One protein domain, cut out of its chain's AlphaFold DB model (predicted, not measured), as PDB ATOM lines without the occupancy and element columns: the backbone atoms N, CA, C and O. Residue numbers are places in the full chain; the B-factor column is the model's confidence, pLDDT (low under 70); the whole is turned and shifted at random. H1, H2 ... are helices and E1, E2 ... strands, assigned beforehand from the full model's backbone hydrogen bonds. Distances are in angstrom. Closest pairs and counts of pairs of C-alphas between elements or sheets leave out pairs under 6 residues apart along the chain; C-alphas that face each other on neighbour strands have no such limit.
ATOM      1  N   ARG A   6      51.272 -14.646  50.268       91.31
ATOM      2  CA  ARG A   6      51.911 -15.798  50.893       91.31
ATOM      3  C   ARG A   6      52.131 -16.885  49.850       91.31
ATOM      4  O   ARG A   6      51.199 -17.299  49.165       91.31
ATOM      5  N   LEU A   7      53.365 -17.365  49.770       92.50
ATOM      6  CA  LEU A   7      53.749 -18.459  48.891       92.50
ATOM      7  C   LEU A   7      53.821 -19.782  49.655       92.50
ATOM      8  O   LEU A   7      54.476 -19.866  50.693       92.50
ATOM      9  N   VAL A   8      53.193 -20.824  49.116       93.06
ATOM     10  CA  VAL A   8      53.119 -22.164  49.712       93.06
ATOM     11  C   VAL A   8      53.750 -23.215  48.806       93.06
ATOM     12  O   VAL A   8      53.670 -23.160  47.583       93.06
ATOM     13  N   SER A   9      54.424 -24.184  49.408       93.19
ATOM     14  CA  SER A   9      54.977 -25.362  48.740       93.19
ATOM     15  C   SER A   9      53.916 -26.448  48.535       93.19
ATOM     16  O   SER A   9      52.872 -26.456  49.187       93.19
ATOM     17  N   ARG A  10      54.222 -27.456  47.706       92.94
ATOM     18  CA  ARG A  10      53.366 -28.651  47.550       92.94
ATOM     19  C   ARG A  10      53.061 -29.338  48.890       92.94
ATOM     20  O   ARG A  10      51.976 -29.883  49.064       92.94
ATOM     21  N   GLN A  11      54.008 -29.342  49.833       92.50
ATOM     22  CA  GLN A  11      53.813 -29.938  51.160       92.50
ATOM     23  C   GLN A  11      52.848 -29.120  52.022       92.50
ATOM     24  O   GLN A  11      52.003 -29.702  52.694       92.50
ATOM     25  N   GLU A  12      52.949 -27.793  51.975       94.69
ATOM     26  CA  GLU A  12      52.027 -26.906  52.689       94.69
ATOM     27  C   GLU A  12      50.609 -27.025  52.127       94.69
ATOM     28  O   GLU A  12      49.680 -27.185  52.908       94.69
ATOM     29  N   ILE A  13      50.441 -27.089  50.798       94.88
ATOM     30  CA  ILE A  13      49.132 -27.335  50.162       94.88
ATOM     31  C   ILE A  13      48.519 -28.649  50.672       94.88
ATOM     32  O   ILE A  13      47.354 -28.690  51.063       94.88
ATOM     33  N   ARG A  14      49.308 -29.729  50.735       94.56
ATOM     34  CA  ARG A  14      48.838 -31.016  51.280       94.56
ATOM     35  C   ARG A  14      48.364 -30.895  52.723       94.56
ATOM     36  O   ARG A  14      47.344 -31.479  53.065       94.56
ATOM     37  N   ALA A  15      49.117 -30.179  53.556       93.38
ATOM     38  CA  ALA A  15      48.782 -29.992  54.962       93.38
ATOM     39  C   ALA A  15      47.526 -29.126  55.138       93.38
ATOM     40  O   ALA A  15      46.671 -29.479  55.941       93.38
ATOM     41  N   MET A  16      47.391 -28.053  54.352       93.50
ATOM     42  CA  MET A  16      46.229 -27.160  54.378       93.50
ATOM     43  C   MET A  16      44.927 -27.897  54.061       93.50
ATOM     44  O   MET A  16      43.937 -27.704  54.755       93.50
ATOM     45  N   TYR A  17      44.938 -28.758  53.042       92.50
ATOM     46  CA  TYR A  17      43.724 -29.431  52.565       92.50
ATOM     47  C   TYR A  17      43.580 -30.883  53.039       92.50
ATOM     48  O   TYR A  17      42.625 -31.561  52.669       92.50
ATOM     49  N   GLY A  18      44.529 -31.397  53.825       90.81
ATOM     50  CA  GLY A  18      44.509 -32.783  54.304       90.81
ATOM     51  C   GLY A  18      44.576 -33.835  53.186       90.81
ATOM     52  O   GLY A  18      44.055 -34.937  53.346       90.81
ATOM     53  N   VAL A  19      45.199 -33.515  52.045       90.31
ATOM     54  CA  VAL A  19      45.217 -34.376  50.847       90.31
ATOM     55  C   VAL A  19      46.563 -35.066  50.601       90.31
ATOM     56  O   VAL A  19      47.642 -34.627  51.013       90.31
ATOM     57  N   GLY A  20      46.509 -36.182  49.869       89.19
ATOM     58  CA  GLY A  20      47.692 -36.930  49.447       89.19
ATOM     59  C   GLY A  20      48.538 -36.197  48.397       89.19
ATOM     60  O   GLY A  20      48.059 -35.331  47.669       89.19
ATOM     61  N   ALA A  21      49.809 -36.589  48.264       88.69
ATOM     62  CA  ALA A  21      50.725 -35.980  47.291       88.69
ATOM     63  C   ALA A  21      50.264 -36.157  45.833       88.69
ATOM     64  O   ALA A  21      50.424 -35.242  45.030       88.69
ATOM     65  N   ASN A  22      49.658 -37.304  45.508       89.44
ATOM     66  CA  ASN A  22      49.140 -37.580  44.168       89.44
ATOM     67  C   ASN A  22      47.947 -36.689  43.805       89.44
ATOM     68  O   ASN A  22      47.808 -36.324  42.644       89.44
ATOM     69  N   VAL A  23      47.124 -36.310  44.788       90.00
ATOM     70  CA  VAL A  23      45.999 -35.388  44.580       90.00
ATOM     71  C   VAL A  23      46.530 -34.014  44.181       90.00
ATOM     72  O   VAL A  23      46.174 -33.511  43.124       90.00
ATOM     73  N   VAL A  24      47.482 -33.468  44.947       92.38
ATOM     74  CA  VAL A  24      48.104 -32.171  44.628       92.38
ATOM     75  C   VAL A  24      48.856 -32.208  43.298       92.38
ATOM     76  O   VAL A  24      48.772 -31.265  42.521       92.38
ATOM     77  N   ALA A  25      49.575 -33.295  42.999       90.88
ATOM     78  CA  ALA A  25      50.220 -33.457  41.696       90.88
ATOM     79  C   ALA A  25      49.198 -33.486  40.546       90.88
ATOM     80  O   ALA A  25      49.454 -32.909  39.493       90.88
ATOM     81  N   GLY A  26      48.044 -34.123  40.767       92.25
ATOM     82  CA  GLY A  26      46.919 -34.117  39.841       92.25
ATOM     83  C   GLY A  26      46.365 -32.714  39.618       92.25
ATOM     84  O   GLY A  26      46.214 -32.322  38.468       92.25
ATOM     85  N   TRP A  27      46.132 -31.943  40.685       94.00
ATOM     86  CA  TRP A  27      45.670 -30.552  40.594       94.00
ATOM     87  C   TRP A  27      46.633 -29.675  39.801       94.00
ATOM     88  O   TRP A  27      46.211 -28.999  38.875       94.00
ATOM     89  N   ILE A  28      47.935 -29.759  40.092       93.06
ATOM     90  CA  ILE A  28      48.974 -28.988  39.389       93.06
ATOM     91  C   ILE A  28      48.982 -29.273  37.879       93.06
ATOM     92  O   ILE A  28      49.329 -28.399  37.091       93.06
ATOM     93  N   ALA A  29      48.612 -30.487  37.466       92.06
ATOM     94  CA  ALA A  29      48.538 -30.860  36.057       92.06
ATOM     95  C   ALA A  29      47.246 -30.390  35.358       92.06
ATOM     96  O   ALA A  29      47.158 -30.494  34.133       92.06
ATOM     97  N   GLN A  30      46.241 -29.907  36.096       92.19
ATOM     98  CA  GLN A  30      44.992 -29.420  35.513       92.19
ATOM     99  C   GLN A  30      45.161 -28.018  34.920       92.19
ATOM    100  O   GLN A  30      45.882 -27.165  35.440       92.19
ATOM    101  N   ALA A  31      44.454 -27.771  33.817       89.88
ATOM    102  CA  ALA A  31      44.386 -26.442  33.227       89.88
ATOM    103  C   ALA A  31      43.771 -25.448  34.226       89.88
ATOM    104  O   ALA A  31      42.804 -25.765  34.913       89.88
ATOM    105  N   GLY A  32      44.340 -24.245  34.303       91.00
ATOM    106  CA  GLY A  32      43.864 -23.196  35.207       91.00
ATOM    107  C   GLY A  32      44.375 -23.300  36.646       91.00
ATOM    108  O   GLY A  32      44.149 -22.365  37.412       91.00
ATOM    109  N   PHE A  33      45.103 -24.363  37.018       93.81
ATOM    110  CA  PHE A  33      45.768 -24.396  38.320       93.81
ATOM    111  C   PHE A  33      46.814 -23.266  38.421       93.81
ATOM    112  O   PHE A  33      47.525 -23.005  37.440       93.81
ATOM    113  N   PRO A  34      46.942 -22.584  39.580       94.12
ATOM    114  CA  PRO A  34      47.879 -21.479  39.747       94.12
ATOM    115  C   PRO A  34      49.307 -21.843  39.343       94.12
ATOM    116  O   PRO A  34      49.862 -22.858  39.766       94.12
ATOM    117  N   SER A  35      49.928 -20.986  38.534       89.50
ATOM    118  CA  SER A  35      51.295 -21.213  38.074       89.50
ATOM    119  C   SER A  35      52.288 -21.143  39.233       89.50
ATOM    120  O   SER A  35      52.226 -20.241  40.073       89.50
ATOM    121  N   ALA A  36      53.233 -22.083  39.247       87.56
ATOM    122  CA  ALA A  36      54.335 -22.049  40.190       87.56
ATOM    123  C   ALA A  36      55.197 -20.804  39.945       87.56
ATOM    124  O   ALA A  36      55.676 -20.557  38.837       87.56
ATOM    125  N   GLN A  37      55.432 -20.046  41.004       82.69
ATOM    126  CA  GLN A  37      56.477 -19.046  41.062       82.69
ATOM    127  C   GLN A  37      57.783 -19.764  41.390       82.69
ATOM    128  O   GLN A  37      57.880 -20.531  42.355       82.69
ATOM    129  N   ARG A  38      58.797 -19.533  40.561       66.19
ATOM    130  CA  ARG A  38      60.155 -19.962  40.872       66.19
ATOM    131  C   ARG A  38      60.688 -19.003  41.921       66.19
ATOM    132  O   ARG A  38      60.751 -17.804  41.676       66.19
ATOM    133  N   ALA A  39      61.026 -19.520  43.094       56.59
ATOM    134  CA  ALA A  39      61.856 -18.759  44.007       56.59
ATOM    135  C   ALA A  39      63.275 -18.770  43.433       56.59
ATOM    136  O   ALA A  39      63.834 -19.851  43.224       56.59
ATOM    137  N   GLU A  51      59.337 -25.259  43.610       84.38
ATOM    138  CA  GLU A  51      58.101 -24.623  43.155       84.38
ATOM    139  C   GLU A  51      57.280 -24.110  44.343       84.38
ATOM    140  O   GLU A  51      57.008 -24.841  45.307       84.38
ATOM    141  N   ARG A  52      56.867 -22.846  44.255       91.81
ATOM    142  CA  ARG A  52      56.018 -22.174  45.236       91.81
ATOM    143  C   ARG A  52      54.774 -21.631  44.544       91.81
ATOM    144  O   ARG A  52      54.854 -21.168  43.416       91.81
ATOM    145  N   PHE A  53      53.630 -21.662  45.208       92.62
ATOM    146  CA  PHE A  53      52.342 -21.250  44.648       92.62
ATOM    147  C   PHE A  53      51.753 -20.122  45.484       92.62
ATOM    148  O   PHE A  53      51.924 -20.112  46.701       92.62
ATOM    149  N   ASP A  54      51.061 -19.177  44.851       94.31
ATOM    150  CA  ASP A  54      50.311 -18.156  45.585       94.31
ATOM    151  C   ASP A  54      49.166 -18.819  46.362       94.31
ATOM    152  O   ASP A  54      48.318 -19.493  45.776       94.31
ATOM    153  N   GLN A  55      49.168 -18.667  47.688       94.75
ATOM    154  CA  GLN A  55      48.222 -19.357  48.560       94.75
ATOM    155  C   GLN A  55      46.774 -18.961  48.259       94.75
ATOM    156  O   GLN A  55      45.907 -19.828  48.246       94.75
ATOM    157  N   ALA A  56      46.507 -17.675  48.022       94.81
ATOM    158  CA  ALA A  56      45.150 -17.196  47.773       94.81
ATOM    159  C   ALA A  56      44.633 -17.690  46.416       94.81
ATOM    160  O   ALA A  56      43.468 -18.063  46.298       94.81
ATOM    161  N   ALA A  57      45.508 -17.758  45.409       95.44
ATOM    162  CA  ALA A  57      45.174 -18.342  44.116       95.44
ATOM    163  C   ALA A  57      44.888 -19.848  44.222       95.44
ATOM    164  O   ALA A  57      43.933 -20.328  43.614       95.44
ATOM    165  N   VAL A  58      45.684 -20.594  45.002       96.19
ATOM    166  CA  VAL A  58      45.424 -22.023  45.258       96.19
ATOM    167  C   VAL A  58      44.091 -22.196  45.969       96.19
ATOM    168  O   VAL A  58      43.303 -23.040  45.557       96.19
ATOM    169  N   ASP A  59      43.807 -21.376  46.978       96.38
ATOM    170  CA  ASP A  59      42.556 -21.472  47.721       96.38
ATOM    171  C   ASP A  59      41.325 -21.196  46.860       96.38
ATOM    172  O   ASP A  59      40.379 -21.982  46.875       96.38
ATOM    173  N   GLY A  60      41.375 -20.148  46.033       96.19
ATOM    174  CA  GLY A  60      40.319 -19.853  45.067       96.19
ATOM    175  C   GLY A  60      40.095 -21.001  44.082       96.19
ATOM    176  O   GLY A  60      38.955 -21.407  43.863       96.19
ATOM    177  N   TRP A  61      41.176 -21.578  43.548       96.44
ATOM    178  CA  TRP A  61      41.080 -22.709  42.627       96.44
ATOM    179  C   TRP A  61      40.474 -23.949  43.301       96.44
ATOM    180  O   TRP A  61      39.562 -24.560  42.743       96.44
ATOM    181  N   VAL A  62      40.932 -24.298  44.512       95.12
ATOM    182  CA  VAL A  62      40.434 -25.455  45.279       95.12
ATOM    183  C   VAL A  62      38.968 -25.263  45.661       95.12
ATOM    184  O   VAL A  62      38.196 -26.213  45.584       95.12
ATOM    185  N   ARG A  63      38.547 -24.042  46.004       94.81
ATOM    186  CA  ARG A  63      37.138 -23.734  46.271       94.81
ATOM    187  C   ARG A  63      36.239 -24.011  45.067       94.81
ATOM    188  O   ARG A  63      35.157 -24.558  45.238       94.81
ATOM    189  N   GLU A  64      36.683 -23.633  43.874       93.25
ATOM    190  CA  GLU A  64      35.900 -23.762  42.642       93.25
ATOM    191  C   GLU A  64      35.891 -25.196  42.089       93.25
ATOM    192  O   GLU A  64      34.844 -25.705  41.695       93.25
ATOM    193  N   HIS A  65      37.045 -25.867  42.078       91.69
ATOM    194  CA  HIS A  65      37.216 -27.149  41.386       91.69
ATOM    195  C   HIS A  65      37.102 -28.354  42.323       91.69
ATOM    196  O   HIS A  65      36.736 -29.450  41.903       91.69
ATOM    197  N   GLU A  66      37.407 -28.157  43.602       90.69
ATOM    198  CA  GLU A  66      37.534 -29.204  44.613       90.69
ATOM    199  C   GLU A  66      36.723 -28.823  45.863       90.69
ATOM    200  O   GLU A  66      37.164 -29.019  46.997       90.69
ATOM    201  N   GLU A  67      35.516 -28.279  45.655       89.69
ATOM    202  CA  GLU A  67      34.664 -27.679  46.697       89.69
ATOM    203  C   GLU A  67      34.545 -28.559  47.951       89.69
ATOM    204  O   GLU A  67      34.671 -28.078  49.072       89.69
ATOM    205  N   ARG A  68      34.377 -29.878  47.789       87.50
ATOM    206  CA  ARG A  68      34.280 -30.809  48.924       87.50
ATOM    207  C   ARG A  68      35.544 -30.807  49.793       87.50
ATOM    208  O   ARG A  68      35.445 -30.906  51.015       87.50
ATOM    209  N   VAL A  69      36.718 -30.724  49.174       90.94
ATOM    210  CA  VAL A  69      38.004 -30.636  49.875       90.94
ATOM    211  C   VAL A  69      38.149 -29.269  50.535       90.94
ATOM    212  O   VAL A  69      38.571 -29.197  51.688       90.94
ATOM    213  N   TRP A  70      37.740 -28.202  49.844       94.56
ATOM    214  CA  TRP A  70      37.749 -26.851  50.400       94.56
ATOM    215  C   TRP A  70      36.875 -26.740  51.657       94.56
ATOM    216  O   TRP A  70      37.372 -26.313  52.700       94.56
ATOM    217  N   ILE A  71      35.617 -27.198  51.590       93.00
ATOM    218  CA  ILE A  71      34.685 -27.224  52.729       93.00
ATOM    219  C   ILE A  71      35.265 -28.095  53.847       93.00
ATOM    220  O   ILE A  71      35.264 -27.697  55.007       93.00
ATOM    221  N   GLY A  72      35.817 -29.267  53.517       92.19
ATOM    222  CA  GLY A  72      36.408 -30.163  54.513       92.19
ATOM    223  C   GLY A  72      37.560 -29.526  55.292       92.19
ATOM    224  O   GLY A  72      37.667 -29.741  56.498       92.19
ATOM    225  N   ALA A  73      38.385 -28.725  54.619       92.12
ATOM    226  CA  ALA A  73      39.518 -28.032  55.220       92.12
ATOM    227  C   ALA A  73      39.115 -26.802  56.055       92.12
ATOM    228  O   ALA A  73      39.755 -26.528  57.068       92.12
ATOM    229  N   HIS A  74      38.064 -26.076  55.655       94.00
ATOM    230  CA  HIS A  74      37.676 -24.802  56.281       94.00
ATOM    231  C   HIS A  74      36.521 -24.918  57.280       94.00
ATOM    232  O   HIS A  74      36.513 -24.233  58.299       94.00
ATOM    233  N   GLU A  75      35.551 -25.784  56.999       94.06
ATOM    234  CA  GLU A  75      34.314 -25.954  57.774       94.06
ATOM    235  C   GLU A  75      34.238 -27.334  58.452       94.06
ATOM    236  O   GLU A  75      33.382 -27.588  59.300       94.06
ATOM    237  N   GLY A  76      35.166 -28.230  58.112       89.81
ATOM    238  CA  GLY A  76      35.318 -29.541  58.723       89.81
ATOM    239  C   GLY A  76      34.599 -30.677  57.982       89.81
ATOM    240  O   GLY A  76      33.791 -30.467  57.071       89.81
ATOM    241  N   PRO A  77      34.870 -31.934  58.382       87.62
ATOM    242  CA  PRO A  77      34.387 -33.116  57.669       87.62
ATOM    243  C   PRO A  77      32.858 -33.263  57.691       87.62
ATOM    244  O   PRO A  77      32.286 -33.778  56.732       87.62
ATOM    245  N   ALA A  78      32.185 -32.791  58.745       89.94
ATOM    246  CA  ALA A  78      30.726 -32.838  58.842       89.94
ATOM    247  C   ALA A  78      30.048 -31.907  57.822       89.94
ATOM    248  O   ALA A  78      29.102 -32.324  57.155       89.94
ATOM    249  N   ALA A  79      30.568 -30.687  57.644       91.88
ATOM    250  CA  ALA A  79      30.072 -29.744  56.646       91.88
ATOM    251  C   ALA A  79      30.287 -30.280  55.222       91.88
ATOM    252  O   ALA A  79      29.358 -30.304  54.418       91.88
ATOM    253  N   ALA A  80      31.475 -30.829  54.939       90.69
ATOM    254  CA  ALA A  80      31.772 -31.442  53.643       90.69
ATOM    255  C   ALA A  80      30.849 -32.628  53.332       90.69
ATOM    256  O   ALA A  80      30.418 -32.810  52.192       90.69
ATOM    257  N   ARG A  81      30.528 -33.434  54.350       91.12
ATOM    258  CA  ARG A  81      29.581 -34.542  54.224       91.12
ATOM    259  C   ARG A  81      28.167 -34.044  53.943       91.12
ATOM    260  O   ARG A  81      27.511 -34.575  53.053       91.12
ATOM    261  N   GLN A  82      27.709 -33.022  54.662       92.50
ATOM    262  CA  GLN A  82      26.384 -32.445  54.454       92.50
ATOM    263  C   GLN A  82      26.243 -31.833  53.053       92.50
ATOM    264  O   GLN A  82      25.245 -32.076  52.380       92.50
ATOM    265  N   ALA A  83      27.262 -31.109  52.583       91.69
ATOM    266  CA  ALA A  83      27.306 -30.563  51.226       91.69
ATOM    267  C   ALA A  83      27.344 -31.660  50.145       91.69
ATOM    268  O   ALA A  83      26.806 -31.488  49.056       91.69
TER     269      ALA A  83
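What this domain is: This is residues 6 to 39 and 51 to 83 of the 177 residues of an uncharacterized protein of Streptomyces sp. 1 (UniProt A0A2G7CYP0). Three helices, H1, H2 and H3, make a loosely grouped body with a small two-stranded sheet, E1 and E2, at one end, while H4 joins the body at the other end and H5 packs on H4 alone, making that end of the long axis. The touching helices cross each other at steep or nearly right angles. The printed part has 67 residues with five named helices and two named strands, in the order E1, H1, H2, E2, H3, H4, H5; the sheet is antiparallel, in the order E1 - E2, and the class is mostly helix. The whole is compact, with a radius of gyration of the C-alphas of 11.6 A, yet elongated in outline, with spans of 39 by 21 by 21 A.

Where its parts are: E1 is residues 7 to 9, 7.0 A long, and begins with C-alpha 7 at (53.749, -18.459, 48.891). H1 is residues 10 to 17, 10.9 A, and H2 is residues 21 to 28, 10.7 A. E2 is residues 51 to 54, 10.4 A, beginning with C-alpha 51 at (58.101, -24.623, 43.155). H3, the longest helix, is residues 55 to 65, 15.3 A. H4 is residues 67 to 74, 10.4 A, and H5 is residues 77 to 83, 9.9 A, ending with C-alpha 83 at (27.306, -30.563, 51.226).

How they stand to each other: E1 and E2 are antiparallel neighbours at 136 degrees; N 8 and O 53 are 2.8 A apart and N 53 and O 8 are 2.8 A apart, both within hydrogen-bond range. Residues 37 to 38 also pair, antiparallel, with residues 51 to 52 of E2. H1 and H2 touch, about perpendicular at 83 degrees, with the C-alphas of Arg 14 and Ala 21 closest at 6.6 A. H3 is near H1, with 8 pairs of C-alphas within 10 A, and near H2, with 5. H4 touches H1, about perpendicular at 84 degrees; the closest C-alphas are those of Tyr 17 and Ala 73, 5.2 A apart. H3 and H4 form a helical hairpin and touch at a steep tilt of 43 degrees, opposite ways, the C-alphas of Arg 63 and Trp 70 being closest at 5.2 A. H4 and H5 form another, touching closest at the C-alphas of Gly 72 and Ala 80, 4.9 A; their tilt of 36 degrees, opposite ways, is only just steep. H5 is apart from H1, H2 and H3. In H1, H2, H3, H4 and H5 every O i to N i+4 pair is within hydrogen-bond range.

The domain as a whole: The two C-alphas farthest apart are those of Ala 39 and Gln 82, 39.4 A. Residues 40 to 50 are not printed, and C-alphas 39 and 51 are 7.0 A apart across the cut, which lies in the link from H2 to E2. The links that are printed whole are tight. The mean pLDDT of the printed part is 91.2, and residues 38 to 39 are under 70.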